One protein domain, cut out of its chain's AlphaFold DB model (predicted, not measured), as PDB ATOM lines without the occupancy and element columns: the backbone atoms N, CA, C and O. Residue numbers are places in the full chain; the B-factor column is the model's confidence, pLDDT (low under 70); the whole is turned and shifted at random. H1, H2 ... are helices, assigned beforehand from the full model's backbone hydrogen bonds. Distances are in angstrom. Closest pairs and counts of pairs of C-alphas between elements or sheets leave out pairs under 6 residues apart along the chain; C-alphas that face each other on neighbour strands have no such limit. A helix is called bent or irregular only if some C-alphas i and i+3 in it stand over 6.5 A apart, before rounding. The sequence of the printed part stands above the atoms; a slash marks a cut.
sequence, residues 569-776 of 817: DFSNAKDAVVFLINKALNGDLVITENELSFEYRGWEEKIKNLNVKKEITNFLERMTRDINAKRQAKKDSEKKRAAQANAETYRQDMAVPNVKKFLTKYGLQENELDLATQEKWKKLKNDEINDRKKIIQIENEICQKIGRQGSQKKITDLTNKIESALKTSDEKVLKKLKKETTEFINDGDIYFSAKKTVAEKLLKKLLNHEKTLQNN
ATOM      1  N   ASP A 569     -74.821  41.048  34.312       81.44
ATOM      2  CA  ASP A 569     -73.784  40.409  35.140       81.44
ATOM      3  C   ASP A 569     -72.905  39.435  34.341       81.44
ATOM      4  O   ASP A 569     -71.721  39.258  34.650       81.44
ATOM      5  N   PHE A 570     -73.450  38.824  33.284       84.75
ATOM      6  CA  PHE A 570     -72.689  37.937  32.404       84.75
ATOM      7  C   PHE A 570     -71.789  38.710  31.441       84.75
ATOM      8  O   PHE A 570     -70.663  38.266  31.211       84.75
ATOM      9  N   SER A 571     -72.228  39.867  30.926       86.94
ATOM     10  CA  SER A 571     -71.367  40.728  30.094       86.94
ATOM     11  C   SER A 571     -70.141  41.182  30.884       86.94
ATOM     12  O   SER A 571     -69.014  40.887  30.494       86.94
ATOM     13  N   ASN A 572     -70.358  41.751  32.076       88.88
ATOM     14  CA  ASN A 572     -69.283  42.202  32.964       88.88
ATOM     15  C   ASN A 572     -68.269  41.083  33.284       88.88
ATOM     16  O   ASN A 572     -67.062  41.325  33.347       88.88
ATOM     17  N   ALA A 573     -68.740  39.843  33.466       89.12
ATOM     18  CA  ALA A 573     -67.868  38.690  33.690       89.12
ATOM     19  C   ALA A 573     -67.053  38.302  32.439       89.12
ATOM     20  O   ALA A 573     -65.866  37.995  32.567       89.12
ATOM     21  N   LYS A 574     -67.662  38.329  31.243       94.25
ATOM     22  CA  LYS A 574     -66.976  38.075  29.963       94.25
ATOM     23  C   LYS A 574     -65.888  39.120  29.716       94.25
ATOM     24  O   LYS A 574     -64.740  38.742  29.488       94.25
ATOM     25  N   ASP A 575     -66.212  40.401  29.867       93.25
ATOM     26  CA  ASP A 575     -65.288  41.518  29.635       93.25
ATOM     27  C   ASP A 575     -64.094  41.489  30.604       93.25
ATOM     28  O   ASP A 575     -62.939  41.638  30.193       93.25
ATOM     29  N   ALA A 576     -64.337  41.189  31.886       92.75
ATOM     30  CA  ALA A 576     -63.275  41.009  32.875       92.75
ATOM     31  C   ALA A 576     -62.334  39.839  32.527       92.75
ATOM     32  O   ALA A 576     -61.115  39.951  32.686       92.75
ATOM     33  N   VAL A 577     -62.870  38.722  32.025       94.62
ATOM     34  CA  VAL A 577     -62.064  37.568  31.594       94.62
ATOM     35  C   VAL A 577     -61.283  37.872  30.312       94.62
ATOM     36  O   VAL A 577     -60.101  37.529  30.242       94.62
ATOM     37  N   VAL A 578     -61.878  38.579  29.348       96.06
ATOM     38  CA  VAL A 578     -61.188  39.051  28.133       96.06
ATOM     39  C   VAL A 578     -60.024  39.976  28.486       96.06
ATOM     40  O   VAL A 578     -58.913  39.784  27.987       96.06
ATOM     41  N   PHE A 579     -60.223  40.917  29.412       94.56
ATOM     42  CA  PHE A 579     -59.152  41.772  29.926       94.56
ATOM     43  C   PHE A 579     -58.028  40.967  30.601       94.56
ATOM     44  O   PHE A 579     -56.848  41.207  30.331       94.56
ATOM     45  N   LEU A 580     -58.365  39.992  31.455       92.44
ATOM     46  CA  LEU A 580     -57.373  39.156  32.140       92.44
ATOM     47  C   LEU A 580     -56.552  38.303  31.165       92.44
ATOM     48  O   LEU A 580     -55.338  38.196  31.338       92.44
ATOM     49  N   ILE A 581     -57.179  37.749  30.125       95.56
ATOM     50  CA  ILE A 581     -56.490  36.976  29.087       95.56
ATOM     51  C   ILE A 581     -55.609  37.882  28.229       95.56
ATOM     52  O   ILE A 581     -54.435  37.570  28.042       95.56
ATOM     53  N   ASN A 582     -56.105  39.038  27.780       96.00
ATOM     54  CA  ASN A 582     -55.296  39.992  27.019       96.00
ATOM     55  C   ASN A 582     -54.091  40.497  27.831       96.00
ATOM     56  O   ASN A 582     -52.978  40.576  27.305       96.00
ATOM     57  N   LYS A 583     -54.256  40.734  29.137       93.44
ATOM     58  CA  LYS A 583     -53.145  41.018  30.059       93.44
ATOM     59  C   LYS A 583     -52.184  39.828  30.200       93.44
ATOM     60  O   LYS A 583     -50.974  40.031  30.271       93.44
ATOM     61  N   ALA A 584     -52.694  38.597  30.237       91.62
ATOM     62  CA  ALA A 584     -51.875  37.391  30.320       91.62
ATOM     63  C   ALA A 584     -51.095  37.111  29.023       91.62
ATOM     64  O   ALA A 584     -49.967  36.627  29.109       91.62
ATOM     65  N   LEU A 585     -51.641  37.425  27.844       94.81
ATOM     66  CA  LEU A 585     -50.974  37.297  26.539       94.81
ATOM     67  C   LEU A 585     -49.851  38.332  26.374       94.81
ATOM     68  O   LEU A 585     -48.726  37.964  26.031       94.81
ATOM     69  N   ASN A 586     -50.121  39.592  26.726       95.38
ATOM     70  CA  ASN A 586     -49.189  40.726  26.640       95.38
ATOM     71  C   ASN A 586     -48.244  40.840  27.859       95.38
ATOM     72  O   ASN A 586     -47.993  41.926  28.378       95.38
ATOM     73  N   GLY A 587     -47.750  39.698  28.345       91.06
ATOM     74  CA  GLY A 587     -46.777  39.629  29.437       91.06
ATOM     75  C   GLY A 587     -45.344  39.982  29.010       91.06
ATOM     76  O   GLY A 587     -45.093  40.431  27.896       91.06
ATOM     77  N   ASP A 588     -44.385  39.697  29.895       86.62
ATOM     78  CA  ASP A 588     -42.944  39.929  29.694       86.62
ATOM     79  C   ASP A 588     -42.360  39.242  28.446       86.62
ATOM     80  O   ASP A 588     -41.420  39.754  27.844       86.62
ATOM     81  N   LEU A 589     -42.956  38.125  28.020       91.44
ATOM     82  CA  LEU A 589     -42.939  37.719  26.615       91.44
ATOM     83  C   LEU A 589     -44.358  37.676  26.065       91.44
ATOM     84  O   LEU A 589     -45.214  36.966  26.606       91.44
ATOM     85  N   VAL A 590     -44.563  38.368  24.946       96.12
ATOM     86  CA  VAL A 590     -45.804  38.332  24.174       96.12
ATOM     87  C   VAL A 590     -46.014  36.928  23.608       96.12
ATOM     88  O   VAL A 590     -45.131  36.366  22.948       96.12
ATOM     89  N   ILE A 591     -47.197  36.377  23.875       97.19
ATOM     90  CA  ILE A 591     -47.702  35.152  23.257       97.19
ATOM     91  C   ILE A 591     -48.789  35.547  22.270       97.19
ATOM     92  O   ILE A 591     -49.795  36.145  22.645       97.19
ATOM     93  N   THR A 592     -48.558  35.234  21.002       96.62
ATOM     94  CA  THR A 592     -49.532  35.423  19.929       96.62
ATOM     95  C   THR A 592     -50.571  34.305  19.954       96.62
ATOM     96  O   THR A 592     -50.296  33.185  20.385       96.62
ATOM     97  N   GLU A 593     -51.767  34.572  19.434       96.06
ATOM     98  CA  GLU A 593     -52.840  33.575  19.357       96.06
ATOM     99  C   GLU A 593     -52.432  32.308  18.576       96.06
ATOM    100  O   GLU A 593     -52.824  31.194  18.923       96.06
ATOM    101  N   ASN A 594     -51.572  32.453  17.565       96.31
ATOM    102  CA  ASN A 594     -51.058  31.327  16.785       96.31
ATOM    103  C   ASN A 594     -50.137  30.393  17.591       96.31
ATOM    104  O   ASN A 594     -50.065  29.204  17.271       96.31
ATOM    105  N   GLU A 595     -49.466  30.897  18.632       96.06
ATOM    106  CA  GLU A 595     -48.618  30.104  19.534       96.06
ATOM    107  C   GLU A 595     -49.439  29.302  20.561       96.06
ATOM    108  O   GLU A 595     -48.955  28.285  21.072       96.06
ATOM    109  N   LEU A 596     -50.684  29.708  20.837       95.56
ATOM    110  CA  LEU A 596     -51.599  28.983  21.722       95.56
ATOM    111  C   LEU A 596     -51.953  27.598  21.176       95.56
ATOM    112  O   LEU A 596     -51.868  27.310  19.977       95.56
ATOM    113  N   SER A 597     -52.361  26.710  22.077       94.94
ATOM    114  CA  SER A 597     -52.915  25.410  21.701       94.94
ATOM    115  C   SER A 597     -54.215  25.579  20.904       94.94
ATOM    116  O   SER A 597     -54.970  26.526  21.112       94.94
ATOM    117  N   PHE A 598     -54.480  24.663  19.963       94.94
ATOM    118  CA  PHE A 598     -55.568  24.780  18.977       94.94
ATOM    119  C   PHE A 598     -56.949  25.036  19.614       94.94
ATOM    120  O   PHE A 598     -57.750  25.812  19.091       94.94
ATOM    121  N   GLU A 599     -57.199  24.460  20.792       95.12
ATOM    122  CA  GLU A 599     -58.424  24.671  21.572       95.12
ATOM    123  C   GLU A 599     -58.640  26.123  22.058       95.12
ATOM    124  O   GLU A 599     -59.788  26.495  22.305       95.12
ATOM    125  N   TYR A 600     -57.607  26.978  22.085       97.38
ATOM    126  CA  TYR A 600     -57.682  28.406  22.452       97.38
ATOM    127  C   TYR A 600     -57.518  29.375  21.267       97.38
ATOM    128  O   TYR A 600     -57.443  30.581  21.474       97.38
ATOM    129  N   ARG A 601     -57.504  28.902  20.015       93.88
ATOM    130  CA  ARG A 601     -57.661  29.799  18.853       93.88
ATOM    131  C   ARG A 601     -59.126  30.231  18.720       93.88
ATOM    132  O   ARG A 601     -60.016  29.414  18.957       93.88
ATOM    133  N   GLY A 602     -59.389  31.488  18.380       97.06
ATOM    134  CA  GLY A 602     -60.712  32.113  18.452       97.06
ATOM    135  C   GLY A 602     -61.237  32.237  19.886       97.06
ATOM    136  O   GLY A 602     -62.427  32.034  20.124       97.06
ATOM    137  N   TRP A 603     -60.361  32.469  20.871       97.12
ATOM    138  CA  TRP A 603     -60.739  32.438  22.291       97.12
ATOM    139  C   TRP A 603     -61.742  33.532  22.688       97.12
ATOM    140  O   TRP A 603     -62.602  33.270  23.527       97.12
ATOM    141  N   GLU A 604     -61.683  34.715  22.068       97.25
ATOM    142  CA  GLU A 604     -62.641  35.801  22.326       97.25
ATOM    143  C   GLU A 604     -64.068  35.379  21.945       97.25
ATOM    144  O   GLU A 604     -64.984  35.468  22.762       97.25
ATOM    145  N   GLU A 605     -64.249  34.815  20.745       97.00
ATOM    146  CA  GLU A 605     -65.535  34.261  20.303       97.00
ATOM    147  C   GLU A 605     -65.990  33.086  21.174       97.00
ATOM    148  O   GLU A 605     -67.175  32.953  21.480       97.00
ATOM    149  N   LYS A 606     -65.064  32.249  21.651       97.06
ATOM    150  CA  LYS A 606     -65.403  31.171  22.592       97.06
ATOM    151  C   LYS A 606     -65.982  31.729  23.893       97.06
ATOM    152  O   LYS A 606     -67.023  31.243  24.316       97.06
ATOM    153  N   ILE A 607     -65.394  32.774  24.479       96.38
ATOM    154  CA  ILE A 607     -65.925  33.419  25.697       96.38
ATOM    155  C   ILE A 607     -67.277  34.088  25.444       96.38
ATOM    156  O   ILE A 607     -68.179  33.945  26.271       96.38
ATOM    157  N   LYS A 608     -67.453  34.776  24.305       94.94
ATOM    158  CA  LYS A 608     -68.743  35.380  23.928       94.94
ATOM    159  C   LYS A 608     -69.876  34.349  23.929       94.94
ATOM    160  O   LYS A 608     -70.967  34.663  24.400       94.94
ATOM    161  N   ASN A 609     -69.591  33.117  23.502       95.94
ATOM    162  CA  ASN A 609     -70.550  32.011  23.441       95.94
ATOM    163  C   ASN A 609     -70.759  31.240  24.768       95.94
ATOM    164  O   ASN A 609     -71.687  30.437  24.852       95.94
ATOM    165  N   LEU A 610     -69.947  31.459  25.812       95.31
ATOM    166  CA  LEU A 610     -70.140  30.810  27.118       95.31
ATOM    167  C   LEU A 610     -71.216  31.533  27.935       95.31
ATOM    168  O   LEU A 610     -71.050  32.699  28.281       95.31
ATOM    169  N   ASN A 611     -72.286  30.836  28.315       94.31
ATOM    170  CA  ASN A 611     -73.409  31.435  29.056       94.31
ATOM    171  C   ASN A 611     -73.498  30.976  30.522       94.31
ATOM    172  O   ASN A 611     -74.438  31.322  31.227       94.31
ATOM    173  N   VAL A 612     -72.497  30.236  31.011       92.81
ATOM    174  CA  VAL A 612     -72.410  29.793  32.408       92.81
ATOM    175  C   VAL A 612     -71.154  30.376  33.055       92.81
ATOM    176  O   VAL A 612     -70.032  30.124  32.616       92.81
ATOM    177  N   LYS A 613     -71.314  31.116  34.159       89.31
ATOM    178  CA  LYS A 613     -70.216  31.817  34.858       89.31
ATOM    179  C   LYS A 613     -69.069  30.875  35.243       89.31
ATOM    180  O   LYS A 613     -67.901  31.206  35.064       89.31
ATOM    181  N   LYS A 614     -69.411  29.662  35.691       90.50
ATOM    182  CA  LYS A 614     -68.458  28.587  36.013       90.50
ATOM    183  C   LYS A 614     -67.647  28.123  34.797       90.50
ATOM    184  O   LYS A 614     -66.468  27.821  34.940       90.50
ATOM    185  N   GLU A 615     -68.245  28.080  33.608       93.88
ATOM    186  CA  GLU A 615     -67.533  27.720  32.377       93.88
ATOM    187  C   GLU A 615     -66.564  28.822  31.951       93.88
ATOM    188  O   GLU A 615     -65.436  28.509  31.577       93.88
ATOM    189  N   ILE A 616     -66.958  30.094  32.090       92.50
ATOM    190  CA  ILE A 616     -66.088  31.254  31.836       92.50
ATOM    191  C   ILE A 616     -64.856  31.210  32.757       92.50
ATOM    192  O   ILE A 616     -63.726  31.330  32.281       92.50
ATOM    193  N   THR A 617     -65.035  30.952  34.060       88.25
ATOM    194  CA  THR A 617     -63.912  30.782  35.003       88.25
ATOM    195  C   THR A 617     -63.035  29.576  34.640       88.25
ATOM    196  O   THR A 617     -61.816  29.711  34.539       88.25
ATOM    197  N   ASN A 618     -63.634  28.416  34.347       89.62
ATOM    198  CA  ASN A 618     -62.899  27.218  33.920       89.62
ATOM    199  C   ASN A 618     -62.158  27.409  32.579       89.62
ATOM    200  O   ASN A 618     -61.175  26.714  32.305       89.62
ATOM    201  N   PHE A 619     -62.640  28.290  31.700       94.75
ATOM    202  CA  PHE A 619     -61.964  28.658  30.458       94.75
ATOM    203  C   PHE A 619     -60.750  29.548  30.747       94.75
ATOM    204  O   PHE A 619     -59.647  29.217  30.311       94.75
ATOM    205  N   LEU A 620     -60.925  30.600  31.559       93.81
ATOM    206  CA  LEU A 620     -59.847  31.490  32.005       93.81
ATOM    207  C   LEU A 620     -58.688  30.718  32.649       93.81
ATOM    208  O   LEU A 620     -57.534  30.929  32.281       93.81
ATOM    209  N   GLU A 621     -58.975  29.806  33.583       88.62
ATOM    210  CA  GLU A 621     -57.946  29.013  34.269       88.62
ATOM    211  C   GLU A 621     -57.135  28.142  33.302       88.62
ATOM    212  O   GLU A 621     -55.901  28.117  33.359       88.62
ATOM    213  N   ARG A 622     -57.818  27.429  32.397       91.75
ATOM    214  CA  ARG A 622     -57.168  26.548  31.417       91.75
ATOM    215  C   ARG A 622     -56.354  27.335  30.393       91.75
ATOM    216  O   ARG A 622     -55.204  26.983  30.141       91.75
ATOM    217  N   MET A 623     -56.897  28.436  29.878       93.88
ATOM    218  CA  MET A 623     -56.194  29.277  28.915       93.88
ATOM    219  C   MET A 623     -54.985  29.981  29.549       93.88
ATOM    220  O   MET A 623     -53.910  30.000  28.958       93.88
ATOM    221  N   THR A 624     -55.107  30.482  30.783       88.75
ATOM    222  CA  THR A 624     -53.974  31.077  31.522       88.75
ATOM    223  C   THR A 624     -52.854  30.054  31.738       88.75
ATOM    224  O   THR A 624     -51.672  30.391  31.640       88.75
ATOM    225  N   ARG A 625     -53.207  28.783  31.976       87.25
ATOM    226  CA  ARG A 625     -52.247  27.675  32.063       87.25
ATOM    227  C   ARG A 625     -51.530  27.426  30.730       87.25
ATOM    228  O   ARG A 625     -50.308  27.306  30.748       87.25
ATOM    229  N   ASP A 626     -52.248  27.402  29.601       90.94
ATOM    230  CA  ASP A 626     -51.637  27.260  28.267       90.94
ATOM    231  C   ASP A 626     -50.708  28.439  27.950       90.94
ATOM    232  O   ASP A 626     -49.537  28.221  27.655       90.94
ATOM    233  N   ILE A 627     -51.165  29.685  28.133       91.50
ATOM    234  CA  ILE A 627     -50.356  30.905  27.939       91.50
ATOM    235  C   ILE A 627     -49.036  30.822  28.718       91.50
ATOM    236  O   ILE A 627     -47.964  31.081  28.165       91.50
ATOM    237  N   ASN A 628     -49.092  30.431  29.994       86.44
ATOM    238  CA  ASN A 628     -47.900  30.299  30.830       86.44
ATOM    239  C   ASN A 628     -46.984  29.149  30.375       86.44
ATOM    240  O   ASN A 628     -45.764  29.316  30.381       86.44
ATOM    241  N   ALA A 629     -47.539  28.025  29.914       86.38
ATOM    242  CA  ALA A 629     -46.760  26.927  29.340       86.38
ATOM    243  C   ALA A 629     -46.057  27.336  28.030       86.38
ATOM    244  O   ALA A 629     -44.860  27.084  27.874       86.38
ATOM    245  N   LYS A 630     -46.749  28.038  27.119       92.44
ATOM    246  CA  LYS A 630     -46.156  28.580  25.880       92.44
ATOM    247  C   LYS A 630     -45.066  29.605  26.180       92.44
ATOM    248  O   LYS A 630     -43.985  29.536  25.600       92.44
ATOM    249  N   ARG A 631     -45.305  30.506  27.138       92.75
ATOM    250  CA  ARG A 631     -44.314  31.477  27.621       92.75
ATOM    251  C   ARG A 631     -43.071  30.810  28.192       92.75
ATOM    252  O   ARG A 631     -41.966  31.247  27.877       92.75
ATOM    253  N   GLN A 632     -43.229  29.749  28.978       87.44
ATOM    254  CA  GLN A 632     -42.090  29.000  29.499       87.44
ATOM    255  C   GLN A 632     -41.313  28.302  28.374       87.44
ATOM    256  O   GLN A 632     -40.098  28.460  28.292       87.44
ATOM    257  N   ALA A 633     -42.000  27.636  27.440       88.75
ATOM    258  CA  ALA A 633     -41.362  27.002  26.284       88.75
ATOM    259  C   ALA A 633     -40.596  28.005  25.396       88.75
ATOM    260  O   ALA A 633     -39.500  27.700  24.922       88.75
ATOM    261  N   LYS A 634     -41.135  29.219  25.211       93.69
ATOM    262  CA  LYS A 634     -40.490  30.319  24.475       93.69
ATOM    263  C   LYS A 634     -39.219  30.799  25.186       93.69
ATOM    264  O   LYS A 634     -38.161  30.812  24.561       93.69
ATOM    265  N   LYS A 635     -39.285  31.048  26.504       90.19
ATOM    266  CA  LYS A 635     -38.110  31.356  27.346       90.19
ATOM    267  C   LYS A 635     -37.044  30.263  27.257       90.19
ATOM    268  O   LYS A 635     -35.876  30.563  27.033       90.19
ATOM    269  N   ASP A 636     -37.431  28.996  27.377       89.56
ATOM    270  CA  ASP A 636     -36.493  27.868  27.320       89.56
ATOM    271  C   ASP A 636     -35.860  27.700  25.928       89.56
ATOM    272  O   ASP A 636     -34.697  27.301  25.824       89.56
ATOM    273  N   SER A 637     -36.589  28.024  24.856       90.94
ATOM    274  CA  SER A 637     -36.065  28.055  23.485       90.94
ATOM    275  C   SER A 637     -35.060  29.195  23.284       90.94
ATOM    276  O   SER A 637     -33.970  28.977  22.752       90.94
ATOM    277  N   GLU A 638     -35.366  30.395  23.779       93.19
ATOM    278  CA  GLU A 638     -34.459  31.547  23.727       93.19
ATOM    279  C   GLU A 638     -33.178  31.306  24.531       93.19
ATOM    280  O   GLU A 638     -32.090  31.537  24.004       93.19
ATOM    281  N   LYS A 639     -33.289  30.747  25.745       93.44
ATOM    282  CA  LYS A 639     -32.146  30.296  26.553       93.44
ATOM    283  C   LYS A 639     -31.268  29.301  25.795       93.44
ATOM    284  O   LYS A 639     -30.054  29.485  25.709       93.44
ATOM    285  N   LYS A 640     -31.876  28.265  25.198       93.81
ATOM    286  CA  LYS A 640     -31.163  27.268  24.378       93.81
ATOM    287  C   LYS A 640     -30.440  27.922  23.207       93.81
ATOM    288  O   LYS A 640     -29.264  27.634  23.013       93.81
ATOM    289  N   ARG A 641     -31.097  28.827  22.474       92.69
ATOM    290  CA  ARG A 641     -30.500  29.552  21.343       92.69
ATOM    291  C   ARG A 641     -29.341  30.453  21.784       92.69
ATOM    292  O   ARG A 641     -28.309  30.463  21.122       92.69
ATOM    293  N   ALA A 642     -29.480  31.169  22.900       92.62
ATOM    294  CA  ALA A 642     -28.432  32.036  23.435       92.62
ATOM    295  C   ALA A 642     -27.197  31.232  23.884       92.62
ATOM    296  O   ALA A 642     -26.091  31.514  23.428       92.62
ATOM    297  N   ALA A 643     -27.384  30.161  24.667       92.75
ATOM    298  CA  ALA A 643     -26.292  29.265  25.061       92.75
ATOM    299  C   ALA A 643     -25.667  28.517  23.869       92.75
ATOM    300  O   ALA A 643     -24.476  28.206  23.884       92.75
ATOM    301  N   GLN A 644     -26.452  28.216  22.827       92.44
ATOM    302  CA  GLN A 644     -25.949  27.656  21.570       92.44
ATOM    303  C   GLN A 644     -25.102  28.658  20.783       92.44
ATOM    304  O   GLN A 644     -24.099  28.231  20.215       92.44
ATOM    305  N   ALA A 645     -25.466  29.943  20.764       95.12
ATOM    306  CA  ALA A 645     -24.696  30.986  20.094       95.12
ATOM    307  C   ALA A 645     -23.356  31.244  20.803       95.12
ATOM    308  O   ALA A 645     -22.306  31.153  20.173       95.12
ATOM    309  N   ASN A 646     -23.379  31.491  22.118       96.38
ATOM    310  CA  ASN A 646     -22.172  31.592  22.934       96.38
ATOM    311  C   ASN A 646     -22.452  31.138  24.378       96.38
ATOM    312  O   ASN A 646     -23.265  31.731  25.087       96.38
ATOM    313  N   ALA A 647     -21.754  30.082  24.806       95.44
ATOM    314  CA  ALA A 647     -21.890  29.495  26.137       95.44
ATOM    315  C   ALA A 647     -21.522  30.484  27.253       95.44
ATOM    316  O   ALA A 647     -22.209  30.545  28.269       95.44
ATOM    317  N   GLU A 648     -20.453  31.255  27.039       95.88
ATOM    318  CA  GLU A 648     -19.859  32.140  28.039       95.88
ATOM    319  C   GLU A 648     -20.688  33.412  28.198       95.88
ATOM    320  O   GLU A 648     -21.126  33.741  29.296       95.88
ATOM    321  N   THR A 649     -21.045  34.054  27.083       95.69
ATOM    322  CA  THR A 649     -21.982  35.189  27.076       95.69
ATOM    323  C   THR A 649     -23.308  34.817  27.747       95.69
ATOM    324  O   THR A 649     -23.800  35.556  28.593       95.69
ATOM    325  N   TYR A 650     -23.872  33.635  27.460       96.56
ATOM    326  CA  TYR A 650     -25.087  33.181  28.149       96.56
ATOM    327  C   TYR A 650     -24.883  33.012  29.665       96.56
ATOM    328  O   TYR A 650     -25.759  33.377  30.453       96.56
ATOM    329  N   ARG A 651     -23.736  32.466  30.084       96.69
ATOM    330  CA  ARG A 651     -23.395  32.257  31.495       96.69
ATOM    331  C   ARG A 651     -23.329  33.589  32.251       96.69
ATOM    332  O   ARG A 651     -24.033  33.741  33.252       96.69
ATOM    333  N   GLN A 652     -22.541  34.541  31.746       96.69
ATOM    334  CA  GLN A 652     -22.272  35.827  32.398       96.69
ATOM    335  C   GLN A 652     -23.446  36.808  32.303       96.69
ATOM    336  O   GLN A 652     -23.776  37.450  33.300       96.69
ATOM    337  N   ASP A 653     -24.114  36.894  31.149       96.12
ATOM    338  CA  ASP A 653     -25.117  37.940  30.893       96.12
ATOM    339  C   ASP A 653     -26.552  37.488  31.203       96.12
ATOM    340  O   ASP A 653     -27.427  38.325  31.435       96.12
ATOM    341  N   MET A 654     -26.822  36.174  31.237       95.38
ATOM    342  CA  MET A 654     -28.161  35.638  31.524       95.38
ATOM    343  C   MET A 654     -28.201  34.753  32.770       95.38
ATOM    344  O   MET A 654     -28.936  35.070  33.704       95.38
ATOM    345  N   ALA A 655     -27.436  33.658  32.817       96.56
ATOM    346  CA  ALA A 655     -27.588  32.648  33.867       96.56
ATOM    347  C   ALA A 655     -27.208  33.181  35.262       96.56
ATOM    348  O   ALA A 655     -28.001  33.094  36.203       96.56
ATOM    349  N   VAL A 656     -26.026  33.794  35.393       97.75
ATOM    350  CA  VAL A 656     -25.543  34.383  36.652       97.75
ATOM    351  C   VAL A 656     -26.448  35.542  37.128       97.75
ATOM    352  O   VAL A 656     -26.877  35.522  38.287       97.75
ATOM    353  N   PRO A 657     -26.833  36.523  36.285       97.81
ATOM    354  CA  PRO A 657     -27.796  37.560  36.654       97.81
ATOM    355  C   PRO A 657     -29.182  37.020  37.020       97.81
ATOM    356  O   PRO A 657     -29.793  37.524  37.964       97.81
ATOM    357  N   ASN A 658     -29.678  35.981  36.339       96.25
ATOM    358  CA  ASN A 658     -30.977  35.387  36.656       96.25
ATOM    359  C   ASN A 658     -30.969  34.689  38.025       96.25
ATOM    360  O   ASN A 658     -31.872  34.920  38.828       96.25
ATOM    361  N   VAL A 659     -29.924  33.921  38.355       97.75
ATOM    362  CA  VAL A 659     -29.776  33.326  39.696       97.75
ATOM    363  C   VAL A 659     -29.709  34.408  40.782       97.75
ATOM    364  O   VAL A 659     -30.426  34.313  41.779       97.75
ATOM    365  N   LYS A 660     -28.945  35.492  40.571       98.06
ATOM    366  CA  LYS A 660     -28.915  36.648  41.492       98.06
ATOM    367  C   LYS A 660     -30.296  37.297  41.652       98.06
ATOM    368  O   LYS A 660     -30.723  37.559  42.773       98.06
ATOM    369  N   LYS A 661     -31.032  37.499  40.553       96.88
ATOM    370  CA  LYS A 661     -32.409  38.024  40.568       96.88
ATOM    371  C   LYS A 661     -33.354  37.122  41.368       96.88
ATOM    372  O   LYS A 661     -34.201  37.633  42.099       96.88
ATOM    373  N   PHE A 662     -33.198  35.800  41.267       96.06
ATOM    374  CA  PHE A 662     -33.938  34.840  42.085       96.06
ATOM    375  C   PHE A 662     -33.567  34.960  43.572       96.06
ATOM    376  O   PHE A 662     -34.475  35.089  44.390       96.06
ATOM    377  N   LEU A 663     -32.279  35.012  43.934       97.56
ATOM    378  CA  LEU A 663     -31.841  35.236  45.324       97.56
ATOM    379  C   LEU A 663     -32.495  36.484  45.936       97.56
ATOM    380  O   LEU A 663     -33.127  36.401  46.991       97.56
ATOM    381  N   THR A 664     -32.439  37.618  45.228       97.06
ATOM    382  CA  THR A 664     -33.070  38.871  45.668       97.06
ATOM    383  C   THR A 664     -34.593  38.757  45.767       97.06
ATOM    384  O   THR A 664     -35.154  39.170  46.780       97.06
ATOM    385  N   LYS A 665     -35.274  38.162  44.772       94.69
ATOM    386  CA  LYS A 665     -36.739  37.953  44.797       94.69
ATOM    387  C   LYS A 665     -37.185  37.173  46.039       94.69
ATOM    388  O   LYS A 665     -38.241  37.458  46.600       94.69
ATOM    389  N   TYR A 666     -36.388  36.191  46.449       95.50
ATOM    390  CA  TYR A 666     -36.703  35.277  47.544       95.50
ATOM    391  C   TYR A 666     -36.130  35.680  48.907       95.50
ATOM    392  O   TYR A 666     -36.392  34.991  49.891       95.50
ATOM    393  N   GLY A 667     -35.389  36.790  48.991       96.31
ATOM    394  CA  GLY A 667     -34.772  37.239  50.242       96.31
ATOM    395  C   GLY A 667     -33.739  36.251  50.793       96.31
ATOM    396  O   GLY A 667     -33.639  36.097  52.013       96.31
ATOM    397  N   LEU A 668     -33.015  35.564  49.903       97.94
ATOM    398  CA  LEU A 668     -31.938  34.633  50.246       97.94
ATOM    399  C   LEU A 668     -30.563  35.229  49.933       97.94
ATOM    400  O   LEU A 668     -30.365  35.860  48.896       97.94
ATOM    401  N   GLN A 669     -29.603  34.971  50.816       98.06
ATOM    402  CA  GLN A 669     -28.176  35.211  50.596       98.06
ATOM    403  C   GLN A 669     -27.484  33.945  50.048       98.06
ATOM    404  O   GLN A 669     -27.991  32.835  50.213       98.06
ATOM    405  N   GLU A 670     -26.315  34.084  49.401       97.94
ATOM    406  CA  GLU A 670     -25.585  32.939  48.809       97.94
ATOM    407  C   GLU A 670     -25.241  31.855  49.858       97.94
ATOM    408  O   GLU A 670     -25.305  30.666  49.558       97.94
ATOM    409  N   ASN A 671     -24.945  32.256  51.099       97.94
ATOM    410  CA  ASN A 671     -24.630  31.385  52.241       97.94
ATOM    411  C   ASN A 671     -25.859  30.757  52.932       97.94
ATOM    412  O   ASN A 671     -25.686  29.879  53.774       97.94
ATOM    413  N   GLU A 672     -27.084  31.180  52.602       97.56
ATOM    414  CA  GLU A 672     -28.330  30.579  53.116       97.56
ATOM    415  C   GLU A 672     -28.836  29.415  52.243       97.56
ATOM    416  O   GLU A 672     -29.783  28.714  52.608       97.56
ATOM    417  N   LEU A 673     -28.216  29.200  51.080       97.94
ATOM    418  CA  LEU A 673     -28.512  28.067  50.205       97.94
ATOM    419  C   LEU A 673     -28.020  26.752  50.816       97.94
ATOM    420  O   LEU A 673     -27.077  26.738  51.604       97.94
ATOM    421  N   ASP A 674     -28.621  25.626  50.426       97.38
ATOM    422  CA  ASP A 674     -28.077  24.314  50.800       97.38
ATOM    423  C   ASP A 674     -26.703  24.075  50.144       97.38
ATOM    424  O   ASP A 674     -26.452  24.571  49.046       97.38
ATOM    425  N   LEU A 675     -25.815  23.313  50.799       97.50
ATOM    426  CA  LEU A 675     -24.420  23.121  50.361       97.50
ATOM    427  C   LEU A 675     -24.300  22.656  48.899       97.50
ATOM    428  O   LEU A 675     -23.461  23.164  48.158       97.50
ATOM    429  N   ALA A 676     -25.170  21.748  48.446       97.31
ATOM    430  CA  ALA A 676     -25.143  21.264  47.066       97.31
ATOM    431  C   ALA A 676     -25.565  22.355  46.064       97.31
ATOM    432  O   ALA A 676     -25.024  22.430  44.957       97.31
ATOM    433  N   THR A 677     -26.502  23.226  46.443       97.94
ATOM    434  CA  THR A 677     -26.870  24.411  45.657       97.94
ATOM    435  C   THR A 677     -25.759  25.475  45.684       97.94
ATOM    436  O   THR A 677     -25.469  26.051  44.635       97.94
ATOM    437  N   GLN A 678     -25.069  25.683  46.816       98.06
ATOM    438  CA  GLN A 678     -23.897  26.574  46.911       98.06
ATOM    439  C   GLN A 678     -22.756  26.122  45.987       98.06
ATOM    440  O   GLN A 678     -22.216  26.930  45.233       98.06
ATOM    441  N   GLU A 679     -22.412  24.831  45.988       97.94
ATOM    442  CA  GLU A 679     -21.380  24.285  45.099       97.94
ATOM    443  C   GLU A 679     -21.732  24.449  43.619       97.94
ATOM    444  O   GLU A 679     -20.885  24.850  42.821       97.94
ATOM    445  N   LYS A 680     -22.980  24.147  43.241       98.38
ATOM    446  CA  LYS A 680     -23.464  24.339  41.868       98.38
ATOM    447  C   LYS A 680     -23.413  25.808  41.459       98.38
ATOM    448  O   LYS A 680     -23.017  26.105  40.336       98.38
ATOM    449  N   TRP A 681     -23.763  26.716  42.369       98.12
ATOM    450  CA  TRP A 681     -23.672  28.152  42.130       98.12
ATOM    451  C   TRP A 681     -22.228  28.619  41.938       98.12
ATOM    452  O   TRP A 681     -21.940  29.312  40.966       98.12
ATOM    453  N   LYS A 682     -21.300  28.165  42.790       98.12
ATOM    454  CA  LYS A 682     -19.862  28.431  42.643       98.12
ATOM    455  C   LYS A 682     -19.334  27.939  41.288       98.12
ATOM    456  O   LYS A 682     -18.739  28.722  40.557       98.12
ATOM    457  N   LYS A 683     -19.653  26.699  40.901       97.94
ATOM    458  CA  LYS A 683     -19.290  26.111  39.595       97.94
ATOM    459  C   LYS A 683     -19.868  26.884  38.401       97.94
ATOM    460  O   LYS A 683     -19.216  26.992  37.368       97.94
ATOM    461  N   LEU A 684     -21.076  27.438  38.536       97.75
ATOM    462  CA  LEU A 684     -21.716  28.276  37.510       97.75
ATOM    463  C   LEU A 684     -21.097  29.680  37.404       97.75
ATOM    464  O   LEU A 684     -21.131  30.262  36.325       97.75
ATOM    465  N   LYS A 685     -20.540  30.204  38.501       97.50
ATOM    466  CA  LYS A 685     -19.945  31.548  38.626       97.50
ATOM    467  C   LYS A 685     -18.443  31.595  38.295       97.50
ATOM    468  O   LYS A 685     -17.948  32.661  37.960       97.50
ATOM    469  N   ASN A 686     -17.746  30.460  38.398       97.12
ATOM    470  CA  ASN A 686     -16.296  30.302  38.197       97.12
ATOM    471  C   ASN A 686     -15.917  29.663  36.842       97.12
ATOM    472  O   ASN A 686     -14.821  29.130  36.689       97.12
ATOM    473  N   ASP A 687     -16.847  29.613  35.893       94.38
ATOM    474  CA  ASP A 687     -16.679  29.025  34.556       94.38
ATOM    475  C   ASP A 687     -16.331  27.519  34.504       94.38
ATOM    476  O   ASP A 687     -16.094  26.961  33.435       94.38
ATOM    477  N   GLU A 688     -16.440  26.804  35.631       96.56
ATOM    478  CA  GLU A 688     -16.118  25.371  35.784       96.56
ATOM    479  C   GLU A 688     -17.044  24.424  34.970       96.56
ATOM    480  O   GLU A 688     -16.828  23.210  34.921       96.56
ATOM    481  N   ILE A 689     -18.092  24.948  34.319       94.81
ATOM    482  CA  ILE A 689     -19.080  24.187  33.533       94.81
ATOM    483  C   ILE A 689     -19.011  24.610  32.060       94.81
ATOM    484  O   ILE A 689     -19.654  25.577  31.666       94.81
ATOM    485  N   ASN A 690     -18.286  23.868  31.222       90.94
ATOM    486  CA  ASN A 690     -18.102  24.228  29.802       90.94
ATOM    487  C   ASN A 690     -19.200  23.715  28.848       90.94
ATOM    488  O   ASN A 690     -19.263  24.129  27.690       90.94
ATOM    489  N   ASP A 691     -20.080  22.815  29.299       94.62
ATOM    490  CA  ASP A 691     -21.153  22.277  28.454       94.62
ATOM    491  C   ASP A 691     -22.400  23.181  28.443       94.62
ATOM    492  O   ASP A 691     -23.017  23.454  29.476       94.62
ATOM    493  N   ARG A 692     -22.815  23.577  27.233       92.75
ATOM    494  CA  ARG A 692     -23.938  24.494  26.962       92.75
ATOM    495  C   ARG A 692     -25.275  24.011  27.534       92.75
ATOM    496  O   ARG A 692     -26.069  24.827  27.998       92.75
ATOM    497  N   LYS A 693     -25.546  22.700  27.505       93.06
ATOM    498  CA  LYS A 693     -26.791  22.124  28.043       93.06
ATOM    499  C   LYS A 693     -26.737  22.071  29.572       93.06
ATOM    500  O   LYS A 693     -27.728  22.412  30.217       93.06
ATOM    501  N   LYS A 694     -25.581  21.716  30.146       96.31
ATOM    502  CA  LYS A 694     -25.362  21.684  31.602       96.31
ATOM    503  C   LYS A 694     -25.471  23.069  32.241       96.31
ATOM    504  O   LYS A 694     -26.022  23.145  33.331       96.31
ATOM    505  N   ILE A 695     -25.036  24.147  31.577       97.12
ATOM    506  CA  ILE A 695     -25.219  25.526  32.082       97.12
ATOM    507  C   ILE A 695     -26.711  25.829  32.313       97.12
ATOM    508  O   ILE A 695     -27.090  26.186  33.425       97.12
ATOM    509  N   ILE A 696     -27.571  25.617  31.305       95.94
ATOM    510  CA  ILE A 696     -29.026  25.854  31.419       95.94
ATOM    511  C   ILE A 696     -29.657  24.933  32.473       95.94
ATOM    512  O   ILE A 696     -30.504  25.368  33.253       95.94
ATOM    513  N   GLN A 697     -29.258  23.658  32.505       96.00
ATOM    514  CA  GLN A 697     -29.760  22.706  33.495       96.00
ATOM    515  C   GLN A 697     -29.427  23.161  34.923       96.00
ATOM    516  O   GLN A 697     -30.319  23.228  35.765       96.00
ATOM    517  N   ILE A 698     -28.164  23.504  35.187       97.44
ATOM    518  CA  ILE A 698     -27.682  23.887  36.517       97.44
ATOM    519  C   ILE A 698     -28.284  25.226  36.955       97.44
ATOM    520  O   ILE A 698     -28.721  25.339  38.097       97.44
ATOM    521  N   GLU A 699     -28.409  26.202  36.051       97.44
ATOM    522  CA  GLU A 699     -29.144  27.447  36.302       97.44
ATOM    523  C   GLU A 699     -30.592  27.167  36.747       97.44
ATOM    524  O   GLU A 699     -31.033  27.654  37.789       97.44
ATOM    525  N   ASN A 700     -31.324  26.338  35.995       95.69
ATOM    526  CA  ASN A 700     -32.708  25.995  36.311       95.69
ATOM    527  C   ASN A 700     -32.821  25.224  37.643       95.69
ATOM    528  O   ASN A 700     -33.717  25.518  38.436       95.69
ATOM    529  N   GLU A 701     -31.916  24.282  37.928       96.38
ATOM    530  CA  GLU A 701     -31.862  23.562  39.209       96.38
ATOM    531  C   GLU A 701     -31.615  24.512  40.395       96.38
ATOM    532  O   GLU A 701     -32.308  24.416  41.411       96.38
ATOM    533  N   ILE A 702     -30.680  25.461  40.261       97.69
ATOM    534  CA  ILE A 702     -30.388  26.471  41.289       97.69
ATOM    535  C   ILE A 702     -31.604  27.385  41.505       97.69
ATOM    536  O   ILE A 702     -32.042  27.552  42.643       97.69
ATOM    537  N   CYS A 703     -32.216  27.921  40.443       96.81
ATOM    538  CA  CYS A 703     -33.414  28.761  40.557       96.81
ATOM    539  C   CYS A 703     -34.598  28.021  41.209       96.81
ATOM    540  O   CYS A 703     -35.315  28.613  42.021       96.81
ATOM    541  N   GLN A 704     -34.789  26.727  40.918       94.44
ATOM    542  CA  GLN A 704     -35.808  25.900  41.580       94.44
ATOM    543  C   GLN A 704     -35.526  25.716  43.077       94.44
ATOM    544  O   GLN A 704     -36.448  25.785  43.895       94.44
ATOM    545  N   LYS A 705     -34.262  25.487  43.451       97.12
ATOM    546  CA  LYS A 705     -33.838  25.352  44.850       97.12
ATOM    547  C   LYS A 705     -34.024  26.655  45.626       97.12
ATOM    548  O   LYS A 705     -34.666  26.626  46.674       97.12
ATOM    549  N   ILE A 706     -33.591  27.784  45.062       97.81
ATOM    550  CA  ILE A 706     -33.806  29.131  45.613       97.81
ATOM    551  C   ILE A 706     -35.296  29.394  45.849       97.81
ATOM    552  O   ILE A 706     -35.671  29.803  46.945       97.81
ATOM    553  N   GLY A 707     -36.157  29.110  44.865       95.06
ATOM    554  CA  GLY A 707     -37.603  29.309  45.003       95.06
ATOM    555  C   GLY A 707     -38.207  28.505  46.160       95.06
ATOM    556  O   GLY A 707     -38.945  29.055  46.978       95.06
ATOM    557  N   ARG A 708     -37.835  27.222  46.287       95.62
ATOM    558  CA  ARG A 708     -38.290  26.341  47.381       95.62
ATOM    559  C   ARG A 708     -37.752  26.760  48.753       95.62
ATOM    560  O   ARG A 708     -38.512  26.772  49.719       95.62
ATOM    561  N   GLN A 709     -36.461  27.085  48.859       97.56
ATOM    562  CA  GLN A 709     -35.856  27.524  50.122       97.56
ATOM    563  C   GLN A 709     -36.403  28.889  50.552       97.56
ATOM    564  O   GLN A 709     -36.729  29.080  51.720       97.56
ATOM    565  N   GLY A 710     -36.581  29.814  49.610       96.81
ATOM    566  CA  GLY A 710     -37.088  31.159  49.858       96.81
ATOM    567  C   GLY A 710     -38.548  31.180  50.284       96.81
ATOM    568  O   GLY A 710     -38.903  31.853  51.254       96.81
ATOM    569  N   SER A 711     -39.405  30.399  49.616       96.62
ATOM    570  CA  SER A 711     -40.797  30.256  50.046       96.62
ATOM    571  C   SER A 711     -40.912  29.579  51.410       96.62
ATOM    572  O   SER A 711     -41.738  30.005  52.220       96.62
ATOM    573  N   GLN A 712     -40.039  28.609  51.715       97.56
ATOM    574  CA  GLN A 712     -39.960  28.000  53.043       97.56
ATOM    575  C   GLN A 712     -39.473  28.985  54.119       97.56
ATOM    576  O   GLN A 712     -40.088  29.056  55.180       97.56
ATOM    577  N   LYS A 713     -38.426  29.778  53.858       97.44
ATOM    578  CA  LYS A 713     -37.938  30.821  54.776       97.44
ATOM    579  C   LYS A 713     -39.045  31.833  55.081       97.44
ATOM    580  O   LYS A 713     -39.405  32.014  56.239       97.44
ATOM    581  N   LYS A 714     -39.682  32.391  54.045       97.12
ATOM    582  CA  LYS A 714     -40.743  33.402  54.185       97.12
ATOM    583  C   LYS A 714     -41.973  32.882  54.950       97.12
ATOM    584  O   LYS A 714     -42.535  33.635  55.742       97.12
ATOM    585  N   ILE A 715     -42.390  31.618  54.768       97.75
ATOM    586  CA  ILE A 715     -43.511  31.053  55.550       97.75
ATOM    587  C   ILE A 715     -43.114  30.713  56.996       97.75
ATOM    588  O   ILE A 715     -43.930  30.895  57.902       97.75
ATOM    589  N   THR A 716     -41.870  30.289  57.244       97.62
ATOM    590  CA  THR A 716     -41.333  30.123  58.606       97.62
ATOM    591  C   THR A 716     -41.272  31.472  59.333       97.62
ATOM    592  O   THR A 716     -41.771  31.583  60.451       97.62
ATOM    593  N   ASP A 717     -40.773  32.527  58.684       97.50
ATOM    594  CA  ASP A 717     -40.723  33.883  59.246       97.50
ATOM    595  C   ASP A 717     -42.124  34.422  59.572       97.50
ATOM    596  O   ASP A 717     -42.340  34.985  60.647       97.50
ATOM    597  N   LEU A 718     -43.101  34.224  58.675       98.06
ATOM    598  CA  LEU A 718     -44.505  34.562  58.936       98.06
ATOM    599  C   LEU A 718     -45.069  33.782  60.128       98.06
ATOM    600  O   LEU A 718     -45.719  34.382  60.982       98.06
ATOM    601  N   THR A 719     -44.784  32.480  60.226       98.19
ATOM    602  CA  THR A 719     -45.199  31.640  61.363       98.19
ATOM    603  C   THR A 719     -44.658  32.207  62.677       98.19
ATOM    604  O   THR A 719     -45.436  32.514  63.579       98.19
ATOM    605  N   ASN A 720     -43.348  32.457  62.751       98.12
ATOM    606  CA  ASN A 720     -42.672  32.969  63.948       98.12
ATOM    607  C   ASN A 720     -43.188  34.356  64.371       98.12
ATOM    608  O   ASN A 720     -43.432  34.604  65.558       98.12
ATOM    609  N   LYS A 721     -43.400  35.265  63.407       97.62
ATOM    610  CA  LYS A 721     -43.998  36.588  63.656       97.62
ATOM    611  C   LYS A 721     -45.418  36.468  64.216       97.62
ATOM    612  O   LYS A 721     -45.748  37.162  65.175       97.62
ATOM    613  N   ILE A 722     -46.247  35.597  63.639       97.88
ATOM    614  CA  ILE A 722     -47.639  35.389  64.059       97.88
ATOM    615  C   ILE A 722     -47.693  34.788  65.461       97.88
ATOM    616  O   ILE A 722     -48.382  35.326  66.320       97.88
ATOM    617  N   GLU A 723     -46.914  33.746  65.746       97.06
ATOM    618  CA  GLU A 723     -46.881  33.119  67.076       97.06
ATOM    619  C   GLU A 723     -46.318  34.041  68.169       97.06
ATOM    620  O   GLU A 723     -46.662  33.891  69.342       97.06
ATOM    621  N   SER A 724     -45.512  35.036  67.792       96.06
ATOM    622  CA  SER A 724     -45.074  36.111  68.690       96.06
ATOM    623  C   SER A 724     -46.170  37.166  68.903       96.06
ATOM    624  O   SER A 724     -46.457  37.532  70.041       96.06
ATOM    625  N   ALA A 725     -46.835  37.618  67.836       96.25
ATOM    626  CA  ALA A 725     -47.894  38.632  67.900       96.25
ATOM    627  C   ALA A 725     -49.161  38.147  68.627       96.25
ATOM    628  O   ALA A 725     -49.800  38.917  69.341       96.25
ATOM    629  N   LEU A 726     -49.495  36.858  68.512       96.06
ATOM    630  CA  LEU A 726     -50.598  36.233  69.252       96.06
ATOM    631  C   LEU A 726     -50.387  36.272  70.779       96.06
ATOM    632  O   LEU A 726     -51.359  36.221  71.526       96.06
ATOM    633  N   LYS A 727     -49.139  36.402  71.257       96.06
ATOM    634  CA  LYS A 727     -48.822  36.547  72.690       96.06
ATOM    635  C   LYS A 727     -48.950  37.988  73.184       96.06
ATOM    636  O   LYS A 727     -49.313  38.192  74.335       96.06
ATOM    637  N   THR A 728     -48.650  38.980  72.342       94.25
ATOM    638  CA  THR A 728     -48.717  40.405  72.726       94.25
ATOM    639  C   THR A 728     -50.095  41.023  72.508       94.25
ATOM    640  O   THR A 728     -50.416  42.011  73.156       94.25
ATOM    641  N   SER A 729     -50.910  40.451  71.613       91.88
ATOM    642  CA  SER A 729     -52.232  40.970  71.223       91.88
ATOM    643  C   SER A 729     -52.225  42.419  70.705       91.88
ATOM    644  O   SER A 729     -53.237  43.111  70.769       91.88
ATOM    645  N   ASP A 730     -51.098  42.878  70.148       95.06
ATOM    646  CA  ASP A 730     -50.999  44.189  69.497       95.06
ATOM    647  C   ASP A 730     -51.788  44.187  68.175       95.06
ATOM    648  O   ASP A 730     -51.376  43.586  67.176       95.06
ATOM    649  N   GLU A 731     -52.924  44.888  68.163       94.56
ATOM    650  CA  GLU A 731     -53.825  45.006  67.012       94.56
ATOM    651  C   GLU A 731     -53.114  45.513  65.743       94.56
ATOM    652  O   GLU A 731     -53.369  45.015  64.643       94.56
ATOM    653  N   LYS A 732     -52.172  46.462  65.866       95.88
ATOM    654  CA  LYS A 732     -51.444  47.018  64.712       95.88
ATOM    655  C   LYS A 732     -50.523  45.967  64.099       95.88
ATOM    656  O   LYS A 732     -50.441  45.864  62.872       95.88
ATOM    657  N   VAL A 733     -49.865  45.165  64.937       96.50
ATOM    658  CA  VAL A 733     -49.021  44.048  64.487       96.50
ATOM    659  C   VAL A 733     -49.876  42.948  63.857       96.50
ATOM    660  O   VAL A 733     -49.572  42.512  62.746       96.50
ATOM    661  N   LEU A 734     -50.984  42.550  64.491       96.25
ATOM    662  CA  LEU A 734     -51.904  41.537  63.958       96.25
ATOM    663  C   LEU A 734     -52.484  41.955  62.594       96.25
ATOM    664  O   LEU A 734     -52.459  41.167  61.646       96.25
ATOM    665  N   LYS A 735     -52.918  43.214  62.446       96.62
ATOM    666  CA  LYS A 735     -53.433  43.770  61.181       96.62
ATOM    667  C   LYS A 735     -52.375  43.792  60.074       96.62
ATOM    668  O   LYS A 735     -52.686  43.471  58.925       96.62
ATOM    669  N   LYS A 736     -51.117  44.108  60.408       97.69
ATOM    670  CA  LYS A 736     -49.987  44.028  59.469       97.69
ATOM    671  C   LYS A 736     -49.725  42.586  59.023       97.69
ATOM    672  O   LYS A 736     -49.621  42.338  57.825       97.69
ATOM    673  N   LEU A 737     -49.687  41.627  59.950       98.06
ATOM    674  CA  LEU A 737     -49.439  40.214  59.632       98.06
ATOM    675  C   LEU A 737     -50.585  39.571  58.844       98.06
ATOM    676  O   LEU A 737     -50.333  38.769  57.947       98.06
ATOM    677  N   LYS A 738     -51.834  39.969  59.104       97.88
ATOM    678  CA  LYS A 738     -53.016  39.597  58.310       97.88
ATOM    679  C   LYS A 738     -52.857  40.028  56.847       97.88
ATOM    680  O   LYS A 738     -53.120  39.228  55.949       97.88
ATOM    681  N   LYS A 739     -52.345  41.243  56.604       97.88
ATOM    682  CA  LYS A 739     -51.992  41.726  55.261       97.88
ATOM    683  C   LYS A 739     -50.830  40.930  54.649       97.88
ATOM    684  O   LYS A 739     -51.032  40.358  53.585       97.88
ATOM    685  N   GLU A 740     -49.683  40.807  55.330       97.19
ATOM    686  CA  GLU A 740     -48.512  40.051  54.821       97.19
ATOM    687  C   GLU A 740     -48.869  38.588  54.471       97.19
ATOM    688  O   GLU A 740     -48.416  38.054  53.459       97.19
ATOM    689  N   THR A 741     -49.724  37.942  55.271       97.31
ATOM    690  CA  THR A 741     -50.183  36.559  55.032       97.31
ATOM    691  C   THR A 741     -51.143  36.473  53.846       97.31
ATOM    692  O   THR A 741     -51.055  35.543  53.051       97.31
ATOM    693  N   THR A 742     -52.037  37.453  53.682       95.69
ATOM    694  CA  THR A 742     -52.956  37.514  52.531       95.69
ATOM    695  C   THR A 742     -52.197  37.790  51.229       95.69
ATOM    696  O   THR A 742     -52.486  37.176  50.207       95.69
ATOM    697  N   GLU A 743     -51.181  38.656  51.267       95.69
ATOM    698  CA  GLU A 743     -50.266  38.889  50.142       95.69
ATOM    699  C   GLU A 743     -49.483  37.619  49.780       95.69
ATOM    700  O   GLU A 743     -49.354  37.313  48.601       95.69
ATOM    701  N   PHE A 744     -49.036  36.832  50.766       95.44
ATOM    702  CA  PHE A 744     -48.398  35.531  50.529       95.44
ATOM    703  C   PHE A 744     -49.352  34.513  49.872       95.44
ATOM    704  O   PHE A 744     -48.951  33.808  48.952       95.44
ATOM    705  N   ILE A 745     -50.609  34.429  50.329       93.25
ATOM    706  CA  ILE A 745     -51.643  33.517  49.788       93.25
ATOM    707  C   ILE A 745     -51.999  33.851  48.331       93.25
ATOM    708  O   ILE A 745     -52.332  32.949  47.560       93.25
ATOM    709  N   ASN A 746     -51.937  35.135  47.977       89.56
ATOM    710  CA  ASN A 746     -52.295  35.663  46.660       89.56
ATOM    711  C   ASN A 746     -51.083  35.866  45.730       89.56
ATOM    712  O   ASN A 746     -51.254  36.371  44.618       89.56
ATOM    713  N   ASP A 747     -49.872  35.497  46.155       91.25
ATOM    714  CA  ASP A 747     -48.684  35.557  45.306       91.25
ATOM    715  C   ASP A 747     -48.779  34.469  44.224       91.25
ATOM    716  O   ASP A 747     -48.803  33.271  44.513       91.25
ATOM    717  N   GLY A 748     -48.861  34.896  42.960       80.75
ATOM    718  CA  GLY A 748     -49.034  34.013  41.803       80.75
ATOM    719  C   GLY A 748     -47.813  33.150  41.468       80.75
ATOM    720  O   GLY A 748     -47.834  32.421  40.477       80.75
ATOM    721  N   ASP A 749     -46.738  33.232  42.249       87.88
ATOM    722  CA  ASP A 749     -45.589  32.357  42.096       87.88
ATOM    723  C   ASP A 749     -45.868  30.921  42.587       87.88
ATOM    724  O   ASP A 749     -46.421  30.677  43.667       87.88
ATOM    725  N   ILE A 750     -45.416  29.945  41.796       85.81
ATOM    726  CA  ILE A 750     -45.603  28.512  42.049       85.81
ATOM    727  C   ILE A 750     -45.006  28.053  43.393       85.81
ATOM    728  O   ILE A 750     -45.581  27.189  44.057       85.81
ATOM    729  N   TYR A 751     -43.894  28.644  43.845       91.62
ATOM    730  CA  TYR A 751     -43.234  28.230  45.086       91.62
ATOM    731  C   TYR A 751     -43.944  28.754  46.341       91.62
ATOM    732  O   TYR A 751     -43.877  28.091  47.381       91.62
ATOM    733  N   PHE A 752     -44.633  29.901  46.265       91.25
ATOM    734  CA  PHE A 752     -45.505  30.388  47.345       91.25
ATOM    735  C   PHE A 752     -46.862  29.677  47.325       91.25
ATOM    736  O   PHE A 752     -47.354  29.280  48.382       91.25
ATOM    737  N   SER A 753     -47.402  29.392  46.133       83.38
ATOM    738  CA  SER A 753     -48.614  28.578  45.957       83.38
ATOM    739  C   SER A 753     -48.493  27.205  46.637       83.38
ATOM    740  O   SER A 753     -49.388  26.809  47.379       83.38
ATOM    741  N   ALA A 754     -47.335  26.539  46.527       88.25
ATOM    742  CA  ALA A 754     -47.029  25.282  47.229       88.25
ATOM    743  C   ALA A 754     -46.969  25.388  48.776       88.25
ATOM    744  O   ALA A 754     -46.752  24.393  49.468       88.25
ATOM    745  N   LYS A 755     -47.122  26.591  49.346       95.50
ATOM    746  CA  LYS A 755     -47.207  26.858  50.795       95.50
ATOM    747  C   LYS A 755     -48.529  27.525  51.200       95.50
ATOM    748  O   LYS A 755     -48.722  27.815  52.382       95.50
ATOM    749  N   LYS A 756     -49.461  27.715  50.257       93.31
ATOM    750  CA  LYS A 756     -50.748  28.399  50.454       93.31
ATOM    751  C   LYS A 756     -51.558  27.817  51.616       93.31
ATOM    752  O   LYS A 756     -51.932  28.561  52.512       93.31
ATOM    753  N   THR A 757     -51.708  26.494  51.686       93.25
ATOM    754  CA  THR A 757     -52.436  25.792  52.763       93.25
ATOM    755  C   THR A 757     -51.871  26.072  54.163       93.25
ATOM    756  O   THR A 757     -52.609  26.091  55.149       93.25
ATOM    757  N   VAL A 758     -50.558  26.304  54.284       95.00
ATOM    758  CA  VAL A 758     -49.923  26.682  55.560       95.00
ATOM    759  C   VAL A 758     -50.254  28.136  55.894       95.00
ATOM    760  O   VAL A 758     -50.679  28.425  57.013       95.00
ATOM    761  N   ALA A 759     -50.142  29.039  54.919       97.25
ATOM    762  CA  ALA A 759     -50.485  30.448  55.088       97.25
ATOM    763  C   ALA A 759     -51.978  30.658  55.417       97.25
ATOM    764  O   ALA A 759     -52.306  31.451  56.295       97.25
ATOM    765  N   GLU A 760     -52.889  29.896  54.809       96.06
ATOM    766  CA  GLU A 760     -54.325  29.917  55.128       96.06
ATOM    767  C   GLU A 760     -54.608  29.464  56.569       96.06
ATOM    768  O   GLU A 760     -55.416  30.081  57.268       96.06
ATOM    769  N   LYS A 761     -53.900  28.438  57.066       97.50
ATOM    770  CA  LYS A 761     -53.973  28.024  58.479       97.50
ATOM    771  C   LYS A 761     -53.482  29.135  59.418       97.50
ATOM    772  O   LYS A 761     -54.114  29.372  60.448       97.50
ATOM    773  N   LEU A 762     -52.406  29.843  59.064       97.88
ATOM    774  CA  LEU A 762     -51.904  30.998  59.825       97.88
ATOM    775  C   LEU A 762     -52.897  32.173  59.816       97.88
ATOM    776  O   LEU A 762     -53.177  32.744  60.870       97.88
ATOM    777  N   LEU A 763     -53.492  32.484  58.662       98.00
ATOM    778  CA  LEU A 763     -54.527  33.511  58.537       98.00
ATOM    779  C   LEU A 763     -55.761  33.165  59.386       98.00
ATOM    780  O   LEU A 763     -56.294  34.029  60.079       98.00
ATOM    781  N   LYS A 764     -56.172  31.890  59.414       97.94
ATOM    782  CA  LYS A 764     -57.259  31.410  60.281       97.94
ATOM    783  C   LYS A 764     -56.916  31.527  61.773       97.94
ATOM    784  O   LYS A 764     -57.787  31.921  62.545       97.94
ATOM    785  N   LYS A 765     -55.667  31.249  62.188       97.31
ATOM    786  CA  LYS A 765     -55.201  31.501  63.572       97.31
ATOM    787  C   LYS A 765     -55.345  32.988  63.939       97.31
ATOM    788  O   LYS A 765     -55.929  33.289  64.976       97.31
ATOM    789  N   LEU A 766     -54.876  33.902  63.079       97.06
ATOM    790  CA  LEU A 766     -54.999  35.356  63.285       97.06
ATOM    791  C   LEU A 766     -56.464  35.803  63.427       97.06
ATOM    792  O   LEU A 766     -56.806  36.476  64.395       97.06
ATOM    793  N   LEU A 767     -57.333  35.386  62.498       95.75
ATOM    794  CA  LEU A 767     -58.760  35.741  62.495       95.75
ATOM    795  C   LEU A 767     -59.512  35.230  63.731       95.75
ATOM    796  O   LEU A 767     -60.424  35.895  64.218       95.75
ATOM    797  N   ASN A 768     -59.154  34.050  64.241       96.44
ATOM    798  CA  ASN A 768     -59.767  33.514  65.454       96.44
ATOM    799  C   ASN A 768     -59.342  34.306  66.701       96.44
ATOM    800  O   ASN A 768     -60.182  34.575  67.555       96.44
ATOM    801  N   HIS A 769     -58.075  34.723  66.792       95.38
ATOM    802  CA  HIS A 769     -57.584  35.541  67.909       95.38
ATOM    803  C   HIS A 769     -58.211  36.939  67.930       95.38
ATOM    804  O   HIS A 769     -58.611  37.419  68.984       95.38
ATOM    805  N   GLU A 770     -58.371  37.559  66.758       92.69
ATOM    806  CA  GLU A 770     -59.053  38.851  66.579       92.69
ATOM    807  C   GLU A 770     -60.496  38.813  67.123       92.69
ATOM    808  O   GLU A 770     -60.899  39.712  67.859       92.69
ATOM    809  N   LYS A 771     -61.240  37.725  66.868       93.06
ATOM    810  CA  LYS A 771     -62.581  37.501  67.444       93.06
ATOM    811  C   LYS A 771     -62.558  37.334  68.965       93.06
ATOM    812  O   LYS A 771     -63.413  37.885  69.650       93.06
ATOM    813  N   THR A 772     -61.584  36.601  69.505       92.06
ATOM    814  CA  THR A 772     -61.431  36.440  70.961       92.06
ATOM    815  C   THR A 772     -61.131  37.772  71.653       92.06
ATOM    816  O   THR A 772     -61.610  38.001  72.759       92.06
ATOM    817  N   LEU A 773     -60.377  38.675  71.018       89.38
ATOM    818  CA  LEU A 773     -60.126  40.015  71.560       89.38
ATOM    819  C   LEU A 773     -61.393  40.884  71.570       89.38
ATOM    820  O   LEU A 773     -61.641  41.557  72.566       89.38
ATOM    821  N   GLN A 774     -62.213  40.823  70.516       86.19
ATOM    822  CA  GLN A 774     -63.495  41.542  70.445       86.19
ATOM    823  C   GLN A 774     -64.501  41.033  71.486       86.19
ATOM    824  O   GLN A 774     -65.063  41.819  72.237       86.19
ATOM    825  N   ASN A 775     -64.671  39.716  71.616       84.88
ATOM    826  CA  ASN A 775     -65.623  39.157  72.581       84.88
ATOM    827  C   ASN A 775     -65.248  39.465  74.046       84.88
ATOM    828  O   ASN A 775     -66.120  39.504  74.906       84.88
ATOM    829  N   ASN A 776     -63.964  39.703  74.336       76.06
ATOM    830  CA  ASN A 776     -63.493  40.055  75.676       76.06
ATOM    831  C   ASN A 776     -63.518  41.570  75.974       76.06
ATOM    832  O   ASN A 776     -63.286  41.946  77.124       76.06
TER     833      ASN A 776
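AT A GLANCE: This is residues 569 to 776 of the 817 residues of an uncharacterized protein of endosymbiont GvMRE of Glomus versiforme (UniProt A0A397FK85). Picture an open V of two long helical arms, with H6, the longest helix, as the spine of one arm and H3 as the spine of the other; the last residues of H3 meet the first residues of H6. On H6, H4 runs side by side with its earlier part, H5 packs at a slant on both, and H7 and H9 form with its later part a bundle of three helices, up and down, each running against the one before it; H1 packs on the first part of H3, and H2 on H1. The printed part has 208 residues with nine named helices, H1 to H9 in order, and no named strand: all helix. It is loose, with a radius of gyration of the C-alphas of 21.8 A, and flat, spanning 68 by 53 by 20 A.

IN THESE COORDINATES: Find C-alpha 692 at (-23.938, 24.494, 26.962); there begins H6, residues 692 to 728, which ends at C-alpha 728 at (-48.717, 40.405, 72.726) and is 54.4 A long from first to last C-alpha. Before it come H5, residues 675 to 685, 15.1 A, and H4, residues 647 to 666, 26.7 A. H3, residues 613 to 645, spans 47.9 A. H2 is residues 603 to 609, 9.9 A, and H1 is residues 569 to 585, 24.6 A, from (-73.784, 40.409, 35.140). After H6 come H7, residues 731 to 745, 20.8 A; H8, residues 750 to 753, 4.9 A; and H9, residues 756 to 775, 28.8 A.

HOW THE PARTS SIT: Start at the hub, H6, which touches six helices. H4 touches it at a shallow tilt of 9 degrees, the same way; the closest C-alphas, of Tyr 666 and Gly 710, are 4.7 A apart. H4 is only just irregular, with C-alphas 653 and 656 6.8 A apart. H5 touches H6 at a steep tilt of 47 degrees, closest at C-alphas 677 and 702, 6.0 A. H7 and H6 form a hairpin, closest at C-alphas 734 and 725, 6.3 A. H9 touches H7 at 24 degrees, opposite ways, closest at C-alphas 756 and 745, 5.2 A. H8 touches H6, closest at C-alphas 752 and 711, 5.4 A. H3 touches H6 with residues 639 to 644 alone, at a steep tilt of 48 degrees; C-alphas 643 and 692 are closest, 5.6 A. H1 touches H3 at 6 degrees, the same way, closest at C-alphas 577 and 620, 6.5 A. H1 and H2 form a hairpin, closest at C-alphas 574 and 607, 6.4 A. H1 and H9 are apart. Every O i to N i+4 pair is within hydrogen-bond range in H1, H2, H3, H5, H7 and H9, against 14 of 16 in H4 and 31 of 33 in H6; H8 is too short for such a pair.

THE WHOLE: Look for the two C-alphas farthest apart at Ala 645 and Asn 776, 68.4 A. The printed part has no cut. The link from H1 to H2, 17 residues, is long. Mean pLDDT of the printed part is 94.5, and no printed residue is under 70.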